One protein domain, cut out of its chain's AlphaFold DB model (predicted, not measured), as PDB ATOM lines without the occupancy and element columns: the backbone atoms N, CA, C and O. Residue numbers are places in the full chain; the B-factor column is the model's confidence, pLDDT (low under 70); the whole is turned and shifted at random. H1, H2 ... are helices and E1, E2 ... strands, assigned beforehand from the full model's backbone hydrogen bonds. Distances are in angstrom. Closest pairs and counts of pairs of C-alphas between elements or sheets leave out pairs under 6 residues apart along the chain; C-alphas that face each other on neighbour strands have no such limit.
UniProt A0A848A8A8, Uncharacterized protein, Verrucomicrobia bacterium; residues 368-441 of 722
ATOM      1  N   THR A 368     135.326 177.235 121.362       81.75
ATOM      2  CA  THR A 368     135.235 178.328 122.349       81.75
ATOM      3  C   THR A 368     135.073 177.809 123.785       81.75
ATOM      4  O   THR A 368     134.758 176.633 124.008       81.75
ATOM      5  N   THR A 369     135.293 178.667 124.787       74.50
ATOM      6  CA  THR A 369     135.266 178.282 126.215       74.50
ATOM      7  C   THR A 369     133.936 177.735 126.744       74.50
ATOM      8  O   THR A 369     133.939 177.026 127.752       74.50
ATOM      9  N   ALA A 370     132.805 178.028 126.103       65.88
ATOM     10  CA  ALA A 370     131.482 177.551 126.498       65.88
ATOM     11  C   ALA A 370     131.244 176.065 126.181       65.88
ATOM     12  O   ALA A 370     130.275 175.491 126.678       65.88
ATOM     13  N   GLY A 371     132.104 175.431 125.371       54.88
ATOM     14  CA  GLY A 371     131.982 174.009 125.031       54.88
ATOM     15  C   GLY A 371     130.786 173.680 124.129       54.88
ATOM     16  O   GLY A 371     130.241 172.579 124.211       54.88
ATOM     17  N   GLY A 372     130.358 174.634 123.295       59.22
ATOM     18  CA  GLY A 372     129.339 174.412 122.268       59.22
ATOM     19  C   GLY A 372     129.812 173.486 121.139       59.22
ATOM     20  O   GLY A 372     130.968 173.066 121.085       59.22
ATOM     21  N   ALA A 373     128.914 173.178 120.199       55.56
ATOM     22  CA  ALA A 373     129.312 172.518 118.955       55.56
ATOM     23  C   ALA A 373     130.239 173.452 118.144       55.56
ATOM     24  O   ALA A 373     129.924 174.641 118.038       55.56
ATOM     25  N   PRO A 374     131.359 172.957 117.579       62.62
ATOM     26  CA  PRO A 374     132.371 173.815 116.972       62.62
ATOM     27  C   PRO A 374     131.831 174.571 115.754       62.62
ATOM     28  O   PRO A 374     131.157 174.006 114.888       62.62
ATOM     29  N   GLY A 375     132.153 175.861 115.678       66.81
ATOM     30  CA  GLY A 375     131.739 176.731 114.583       66.81
ATOM     31  C   GLY A 375     132.561 176.454 113.327       66.81
ATOM     32  O   GLY A 375     133.702 176.897 113.234       66.81
ATOM     33  N   GLY A 376     131.993 175.730 112.363       72.38
ATOM     34  CA  GLY A 376     132.638 175.451 111.078       72.38
ATOM     35  C   GLY A 376     132.519 176.615 110.088       72.38
ATOM     36  O   GLY A 376     131.413 177.052 109.770       72.38
ATOM     37  N   ARG A 377     133.651 177.086 109.554       81.06
ATOM     38  CA  ARG A 377     133.738 178.019 108.414       81.06
ATOM     39  C   ARG A 377     134.549 177.402 107.273       81.06
ATOM     40  O   ARG A 377     135.281 176.439 107.475       81.06
ATOM     41  N   ALA A 378     134.460 177.954 106.065       80.50
ATOM     42  CA  ALA A 378     135.338 177.539 104.967       80.50
ATOM     43  C   ALA A 378     136.779 178.029 105.201       80.50
ATOM     44  O   ALA A 378     136.985 179.185 105.571       80.50
ATOM     45  N   PHE A 379     137.782 177.180 104.956       83.19
ATOM     46  CA  PHE A 379     139.189 177.571 105.061       83.19
ATOM     47  C   PHE A 379     139.588 178.390 103.823       83.19
ATOM     48  O   PHE A 379     139.943 177.845 102.780       83.19
ATOM     49  N   THR A 380     139.440 179.712 103.924       79.06
ATOM     50  CA  THR A 380     139.664 180.678 102.838       79.06
ATOM     51  C   THR A 380     140.435 181.892 103.348       79.06
ATOM     52  O   THR A 380     140.415 182.196 104.541       79.06
ATOM     53  N   HIS A 381     141.103 182.614 102.442       64.25
ATOM     54  CA  HIS A 381     141.892 183.792 102.820       64.25
ATOM     55  C   HIS A 381     141.044 184.897 103.467       64.25
ATOM     56  O   HIS A 381     141.536 185.584 104.356       64.25
ATOM     57  N   HIS A 382     139.763 185.014 103.091       59.75
ATOM     58  CA  HIS A 382     138.801 185.892 103.763       59.75
ATOM     59  C   HIS A 382     138.622 185.503 105.238       59.75
ATOM     60  O   HIS A 382     138.947 186.303 106.103       59.75
ATOM     61  N   ASN A 383     138.240 184.257 105.547       72.19
ATOM     62  CA  ASN A 383     137.993 183.843 106.937       72.19
ATOM     63  C   ASN A 383     139.239 183.926 107.842       72.19
ATOM     64  O   ASN A 383     139.098 184.108 109.049       72.19
ATOM     65  N   ILE A 384     140.451 183.794 107.287       79.50
ATOM     66  CA  ILE A 384     141.699 184.012 108.038       79.50
ATOM     67  C   ILE A 384     141.963 185.510 108.257       79.50
ATOM     68  O   ILE A 384     142.288 185.906 109.377       79.50
ATOM     69  N   ALA A 385     141.754 186.351 107.239       62.12
ATOM     70  CA  ALA A 385     141.853 187.804 107.377       62.12
ATOM     71  C   ALA A 385     140.821 188.360 108.376       62.12
ATOM     72  O   ALA A 385     141.183 189.178 109.215       62.12
ATOM     73  N   ASP A 386     139.581 187.862 108.364       64.25
ATOM     74  CA  ASP A 386     138.524 188.254 109.305       64.25
ATOM     75  C   ASP A 386     138.939 187.998 110.767       64.25
ATOM     76  O   ASP A 386     138.665 188.813 111.644       64.25
ATOM     77  N   LEU A 387     139.635 186.884 111.042       76.69
ATOM     78  CA  LEU A 387     140.166 186.565 112.376       76.69
ATOM     79  C   LEU A 387     141.361 187.457 112.759       76.69
ATOM     80  O   LEU A 387     141.488 187.845 113.924       76.69
ATOM     81  N   GLN A 388     142.213 187.823 111.797       76.75
ATOM     82  CA  GLN A 388     143.304 188.784 111.998       76.75
ATOM     83  C   GLN A 388     142.757 190.197 112.286       76.75
ATOM     84  O   GLN A 388     143.235 190.853 113.211       76.75
ATOM     85  N   GLU A 389     141.723 190.657 111.570       61.69
ATOM     86  CA  GLU A 389     141.111 191.984 111.767       61.69
ATOM     87  C   GLU A 389     140.221 192.066 113.011       61.69
ATOM     88  O   GLU A 389     140.272 193.066 113.725       61.69
ATOM     89  N   ALA A 390     139.510 190.989 113.361       70.19
ATOM     90  CA  ALA A 390     138.875 190.841 114.675       70.19
ATOM     91  C   ALA A 390     139.901 190.765 115.829       70.19
ATOM     92  O   ALA A 390     139.525 190.738 117.002       70.19
ATOM     93  N   GLY A 391     141.203 190.731 115.519       78.88
ATOM     94  CA  GLY A 391     142.280 190.741 116.498       78.88
ATOM     95  C   GLY A 391     142.314 189.479 117.353       78.88
ATOM     96  O   GLY A 391     142.658 189.562 118.530       78.88
ATOM     97  N   VAL A 392     141.941 188.327 116.797       86.50
ATOM     98  CA  VAL A 392     141.919 187.038 117.506       86.50
ATOM     99  C   VAL A 392     143.341 186.506 117.735       86.50
ATOM    100  O   VAL A 392     143.633 185.918 118.780       86.50
ATOM    101  N   PHE A 393     144.249 186.767 116.793       90.06
ATOM    102  CA  PHE A 393     145.657 186.377 116.876       90.06
ATOM    103  C   PHE A 393     146.511 187.358 117.705       90.06
ATOM    104  O   PHE A 393     146.129 188.507 117.958       90.06
ATOM    105  N   LEU A 394     147.680 186.898 118.161       88.19
ATOM    106  CA  LEU A 394     148.659 187.686 118.915       88.19
ATOM    107  C   LEU A 394     149.118 188.915 118.103       88.19
ATOM    108  O   LEU A 394     149.456 188.779 116.932       88.19
ATOM    109  N   PRO A 395     149.221 190.113 118.711       86.31
ATOM    110  CA  PRO A 395     149.400 191.372 117.974       86.31
ATOM    111  C   PRO A 395     150.774 191.555 117.301       86.31
ATOM    112  O   PRO A 395     150.964 192.534 116.585       86.31
ATOM    113  N   HIS A 396     151.726 190.650 117.541       87.56
ATOM    114  CA  HIS A 396     153.035 190.614 116.880       87.56
ATOM    115  C   HIS A 396     153.111 189.556 115.759       87.56
ATOM    116  O   HIS A 396     154.164 189.406 115.137       87.56
ATOM    117  N   LEU A 397     152.025 188.811 115.516       87.94
ATOM    118  CA  LEU A 397     151.901 187.818 114.452       87.94
ATOM    119  C   LEU A 397     150.942 188.324 113.368       87.94
ATOM    120  O   LEU A 397     149.864 188.840 113.660       87.94
ATOM    121  N   ASP A 398     151.339 188.139 112.118       87.94
ATOM    122  CA  ASP A 398     150.531 188.363 110.922       87.94
ATOM    123  C   ASP A 398     150.193 186.995 110.315       87.94
ATOM    124  O   ASP A 398     151.057 186.319 109.746       87.94
ATOM    125  N   VAL A 399     148.956 186.538 110.537       89.25
ATOM    126  CA  VAL A 399     148.454 185.239 110.073       89.25
ATOM    127  C   VAL A 399     147.730 185.435 108.747       89.25
ATOM    128  O   VAL A 399     146.712 186.121 108.668       89.25
ATOM    129  N   SER A 400     148.233 184.796 107.693       84.81
ATOM    130  CA  SER A 400     147.700 184.932 106.337       84.81
ATOM    131  C   SER A 400     147.572 183.586 105.627       84.81
ATOM    132  O   SER A 400     148.307 182.634 105.887       84.81
ATOM    133  N   LEU A 401     146.620 183.509 104.699       83.19
ATOM    134  CA  LEU A 401     146.435 182.378 103.792       83.19
ATOM    135  C   LEU A 401     146.407 182.920 102.361       83.19
ATOM    136  O   LEU A 401     145.790 183.952 102.099       83.19
ATOM    137  N   SER A 402     147.085 182.248 101.435       72.94
ATOM    138  CA  SER A 402     147.185 182.684 100.039       72.94
ATOM    139  C   SER A 402     145.832 182.709  99.304       72.94
ATOM    140  O   SER A 402     144.853 182.065  99.695       72.94
ATOM    141  N   LEU A 403     145.760 183.465  98.199       62.69
ATOM    142  CA  LEU A 403     144.507 183.676  97.461       62.69
ATOM    143  C   LEU A 403     143.913 182.384  96.876       62.69
ATOM    144  O   LEU A 403     142.692 182.259  96.839       62.69
ATOM    145  N   ASP A 404     144.761 181.430  96.489       72.25
ATOM    146  CA  ASP A 404     144.411 180.069  96.051       72.25
ATOM    147  C   ASP A 404     144.080 179.103  97.208       72.25
ATOM    148  O   ASP A 404     143.670 177.973  96.968       72.25
ATOM    149  N   HIS A 405     144.218 179.573  98.453       82.25
ATOM    150  CA  HIS A 405     144.011 178.853  99.714       82.25
ATOM    151  C   HIS A 405     145.063 177.769 100.014       82.25
ATOM    152  O   HIS A 405     144.848 176.946 100.906       82.25
ATOM    153  N   CYS A 406     146.203 177.782  99.311       84.81
ATOM    154  CA  CYS A 406     147.190 176.700  99.358       84.81
ATOM    155  C   CYS A 406     148.396 176.920 100.291       84.81
ATOM    156  O   CYS A 406     149.174 175.992 100.502       84.81
ATOM    157  N   VAL A 407     148.622 178.126 100.825       89.56
ATOM    158  CA  VAL A 407     149.808 178.442 101.645       89.56
ATOM    159  C   VAL A 407     149.411 179.261 102.868       89.56
ATOM    160  O   VAL A 407     149.130 180.457 102.761       89.56
ATOM    161  N   LEU A 408     149.400 178.612 104.032       93.88
ATOM    162  CA  LEU A 408     149.277 179.262 105.337       93.88
ATOM    163  C   LEU A 408     150.649 179.826 105.727       93.88
ATOM    164  O   LEU A 408     151.646 179.105 105.693       93.88
ATOM    165  N   SER A 409     150.698 181.103 106.098       89.62
ATOM    166  CA  SER A 409     151.916 181.795 106.531       89.62
ATOM    167  C   SER A 409     151.655 182.533 107.842       89.62
ATOM    168  O   SER A 409     150.653 183.237 107.964       89.62
ATOM    169  N   ILE A 410     152.557 182.391 108.813       95.12
ATOM    170  CA  ILE A 410     152.532 183.133 110.077       95.12
ATOM    171  C   ILE A 410     153.847 183.898 110.196       95.12
ATOM    172  O   ILE A 410     154.901 183.319 110.454       95.12
ATOM    173  N   LEU A 411     153.783 185.212 109.976       88.75
ATOM    174  CA  LEU A 411     154.926 186.117 110.054       88.75
ATOM    175  C   LEU A 411     154.974 186.770 111.437       88.75
ATOM    176  O   LEU A 411     154.078 187.520 111.814       88.75
ATOM    177  N   ASN A 412     156.057 186.556 112.179       91.94
ATOM    178  CA  ASN A 412     156.367 187.375 113.343       91.94
ATOM    179  C   ASN A 412     156.923 188.729 112.871       91.94
ATOM    180  O   ASN A 412     158.006 188.817 112.287       91.94
ATOM    181  N   ILE A 413     156.168 189.798 113.118       85.62
ATOM    182  CA  ILE A 413     156.445 191.151 112.617       85.62
ATOM    183  C   ILE A 413     157.711 191.740 113.269       85.62
ATOM    184  O   ILE A 413     158.447 192.499 112.630       85.62
ATOM    185  N   GLU A 414     157.977 191.374 114.526       87.12
ATOM    186  CA  GLU A 414     159.099 191.874 115.331       87.12
ATOM    187  C   GLU A 414     160.422 191.194 114.954       87.12
ATOM    188  O   GLU A 414     161.427 191.872 114.744       87.12
ATOM    189  N   THR A 415     160.430 189.862 114.832       92.00
ATOM    190  CA  THR A 415     161.642 189.078 114.525       92.00
ATOM    191  C   THR A 415     161.887 188.885 113.030       92.00
ATOM    192  O   THR A 415     162.996 188.522 112.642       92.00
ATOM    193  N   ARG A 416     160.864 189.112 112.193       90.69
ATOM    194  CA  ARG A 416     160.825 188.772 110.757       90.69
ATOM    195  C   ARG A 416     161.008 187.280 110.455       90.69
ATOM    196  O   ARG A 416     161.325 186.929 109.322       90.69
ATOM    197  N   HIS A 417     160.773 186.410 111.440       91.75
ATOM    198  CA  HIS A 417     160.624 184.971 111.211       91.75
ATOM    199  C   HIS A 417     159.261 184.679 110.580       91.75
ATOM    200  O   HIS A 417     158.260 185.252 111.007       91.75
ATOM    201  N   GLU A 418     159.212 183.795 109.590       92.81
ATOM    202  CA  GLU A 418     157.988 183.463 108.864       92.81
ATOM    203  C   GLU A 418     157.851 181.945 108.741       92.81
ATOM    204  O   GLU A 418     158.615 181.293 108.028       92.81
ATOM    205  N   ASP A 419     156.861 181.389 109.433       92.69
ATOM    206  CA  ASP A 419     156.548 179.966 109.402       92.69
ATOM    207  C   ASP A 419     155.507 179.696 108.308       92.69
ATOM    208  O   ASP A 419     154.443 180.317 108.278       92.69
ATOM    209  N   LYS A 420     155.825 178.782 107.384       94.25
ATOM    210  CA  LYS A 420     155.036 178.512 106.171       94.25
ATOM    211  C   LYS A 420     154.656 177.047 106.044       94.25
ATOM    212  O   LYS A 420     155.512 176.170 106.132       94.25
ATOM    213  N   LEU A 421     153.382 176.805 105.742       93.44
ATOM    214  CA  LEU A 421     152.816 175.478 105.552       93.44
ATOM    215  C   LEU A 421     151.979 175.434 104.270       93.44
ATOM    216  O   LEU A 421     151.038 176.209 104.098       93.44
ATOM    217  N   ILE A 422     152.331 174.518 103.370       91.81
ATOM    218  CA  ILE A 422     151.564 174.264 102.146       91.81
ATOM    219  C   ILE A 422     150.437 173.285 102.483       91.81
ATOM    220  O   ILE A 422     150.663 172.264 103.132       91.81
ATOM    221  N   LEU A 423     149.229 173.623 102.047       90.56
ATOM    222  CA  LEU A 423     147.981 172.922 102.319       90.56
ATOM    223  C   LEU A 423     147.216 172.764 101.010       90.56
ATOM    224  O   LEU A 423     147.191 173.666 100.185       90.56
ATOM    225  N   ASP A 424     146.546 171.639 100.817       82.56
ATOM    226  CA  ASP A 424     145.620 171.456  99.706       82.56
ATOM    227  C   ASP A 424     144.540 170.424 100.061       82.56
ATOM    228  O   ASP A 424     144.534 169.809 101.132       82.56
ATOM    229  N   SER A 425     143.610 170.193  99.133       78.06
ATOM    230  CA  SER A 425     142.538 169.208  99.323       78.06
ATOM    231  C   SER A 425     143.021 167.757  99.509       78.06
ATOM    232  O   SER A 425     142.236 166.918  99.961       78.06
ATOM    233  N   GLN A 426     144.277 167.432  99.169       83.81
ATOM    234  CA  GLN A 426     144.858 166.080  99.202       83.81
ATOM    235  C   GLN A 426     145.873 165.874 100.343       83.81
ATOM    236  O   GLN A 426     146.214 164.734 100.651       83.81
ATOM    237  N   SER A 427     146.292 166.948 101.015       88.12
ATOM    238  CA  SER A 427     147.303 166.962 102.076       88.12
ATOM    239  C   SER A 427     146.944 166.000 103.213       88.12
ATOM    240  O   SER A 427     145.769 165.925 103.592       88.12
ATOM    241  N   PRO A 428     147.900 165.231 103.761       90.62
ATOM    242  CA  PRO A 428     147.596 164.244 104.791       90.62
ATOM    243  C   PRO A 428     147.048 164.935 106.044       90.62
ATOM    244  O   PRO A 428     147.428 166.066 106.348       90.62
ATOM    245  N   ASP A 429     146.165 164.259 106.785       88.44
ATOM    246  CA  ASP A 429     145.488 164.869 107.940       88.44
ATOM    247  C   ASP A 429     146.491 165.392 108.992       88.44
ATOM    248  O   ASP A 429     146.266 166.447 109.567       88.44
ATOM    249  N   SER A 430     147.676 164.778 109.112       90.56
ATOM    250  CA  SER A 430     148.789 165.260 109.951       90.56
ATOM    251  C   SER A 430     149.257 166.693 109.654       90.56
ATOM    252  O   SER A 430     149.738 167.375 110.560       90.56
ATOM    253  N   THR A 431     149.136 167.138 108.398       90.31
ATOM    254  CA  THR A 431     149.470 168.498 107.936       90.31
ATOM    255  C   THR A 431     148.293 169.456 108.155       90.31
ATOM    256  O   THR A 431     148.501 170.637 108.419       90.31
ATOM    257  N   LEU A 432     147.053 168.957 108.147       92.06
ATOM    258  CA  LEU A 432     145.883 169.741 108.562       92.06
ATOM    259  C   LEU A 432     145.886 169.963 110.088       92.06
ATOM    260  O   LEU A 432     145.668 171.083 110.553       92.06
ATOM    261  N   ASP A 433     146.262 168.940 110.862       90.81
ATOM    262  CA  ASP A 433     146.532 169.058 112.299       90.81
ATOM    263  C   ASP A 433     147.684 170.041 112.574       90.81
ATOM    264  O   ASP A 433     147.692 170.725 113.594       90.81
ATOM    265  N   GLU A 434     148.682 170.116 111.685       92.06
ATOM    266  CA  GLU A 434     149.798 171.063 111.787       92.06
ATOM    267  C   GLU A 434     149.350 172.503 111.539       92.06
ATOM    268  O   GLU A 434     149.671 173.377 112.343       92.06
ATOM    269  N   ALA A 435     148.511 172.734 110.526       92.94
ATOM    270  CA  ALA A 435     147.860 174.023 110.309       92.94
ATOM    271  C   ALA A 435     147.001 174.437 111.513       92.94
ATOM    272  O   ALA A 435     147.079 175.579 111.963       92.94
ATOM    273  N   GLY A 436     146.230 173.502 112.082       93.38
ATOM    274  CA  GLY A 436     145.455 173.735 113.301       93.38
ATOM    275  C   GLY A 436     146.335 174.097 114.503       93.38
ATOM    276  O   GLY A 436     146.060 175.071 115.202       93.38
ATOM    277  N   ARG A 437     147.453 173.384 114.708       92.69
ATOM    278  CA  ARG A 437     148.445 173.720 115.748       92.69
ATOM    279  C   ARG A 437     149.060 175.103 115.535       92.69
ATOM    280  O   ARG A 437     149.152 175.852 116.501       92.69
ATOM    281  N   MET A 438     149.444 175.456 114.307       94.81
ATOM    282  CA  MET A 438     149.997 176.776 113.970       94.81
ATOM    283  C   MET A 438     148.994 177.902 114.257       94.81
ATOM    284  O   MET A 438     149.327 178.860 114.950       94.81
ATOM    285  N   LEU A 439     147.754 177.763 113.781       94.06
ATOM    286  CA  LEU A 439     146.683 178.739 114.002       94.06
ATOM    287  C   LEU A 439     146.315 178.868 115.485       94.06
ATOM    288  O   LEU A 439     146.164 179.981 115.980       94.06
ATOM    289  N   THR A 440     146.219 177.747 116.203       93.00
ATOM    290  CA  THR A 440     145.926 177.722 117.646       93.00
ATOM    291  C   THR A 440     147.058 178.350 118.464       93.00
ATOM    292  O   THR A 440     146.793 179.118 119.383       93.00
ATOM    293  N   ALA A 441     148.324 178.092 118.116       91.94
ATOM    294  CA  ALA A 441     149.478 178.700 118.781       91.94
ATOM    295  C   ALA A 441     149.591 180.218 118.538       91.94
ATOM    296  O   ALA A 441     150.213 180.917 119.337       91.94
TER     297      ALA A 441
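AT A GLANCE: This is residues 368 to 441 of the 722 residues of an uncharacterized protein of Verrucomicrobia bacterium (UniProt A0A848A8A8). A three-stranded sheet has H2 over one face and H1 beside its E2 edge on that face, in two layers; residues 368 to 378 stick out. The printed part has 74 residues with E1, H1, E2, E3, E4, H2, of mixed class; E2, E3, E4 form a meander, each strand the antiparallel neighbour of the one before. It is compact, radius of gyration of the C-alphas 12.7 A, spanning 36 by 31 by 21 A.

HOW THE PARTS SIT: E1, residues 375 to 378, pairs with no named strand. H1, residues 381 to 389, is over none of the strands; its closest C-alpha pair with E2, residues 397 to 401, is His 381 and Leu 401, 4.9 A. Hairpin E2 and E3, residues 407 to 412, has N 400 and O 409 within hydrogen-bond range, 2.9 A; hairpin E3 and E4, residues 418 to 422, has N 410 and O 419, 2.9 A. H2, residues 429 to 441, is over E3 and E4, height over the sheet 10.3 A; the closest C-alphas of H2 and E4, Ala 435 and Leu 421, are 7.0 A apart. In H1 and H2 every O i to N i+4 pair is within range.

IN THESE COORDINATES: E1 begins at C-alpha 375 (131.739, 176.731, 114.583); H2, 18.0 A long, ends at C-alpha 441 (149.478, 178.700, 118.781). E3 measures 16.1 A.

THE WHOLE: The printed part has no cut and no long link. The pLDDT is under 70 in 12 residues, among them 370 to 375.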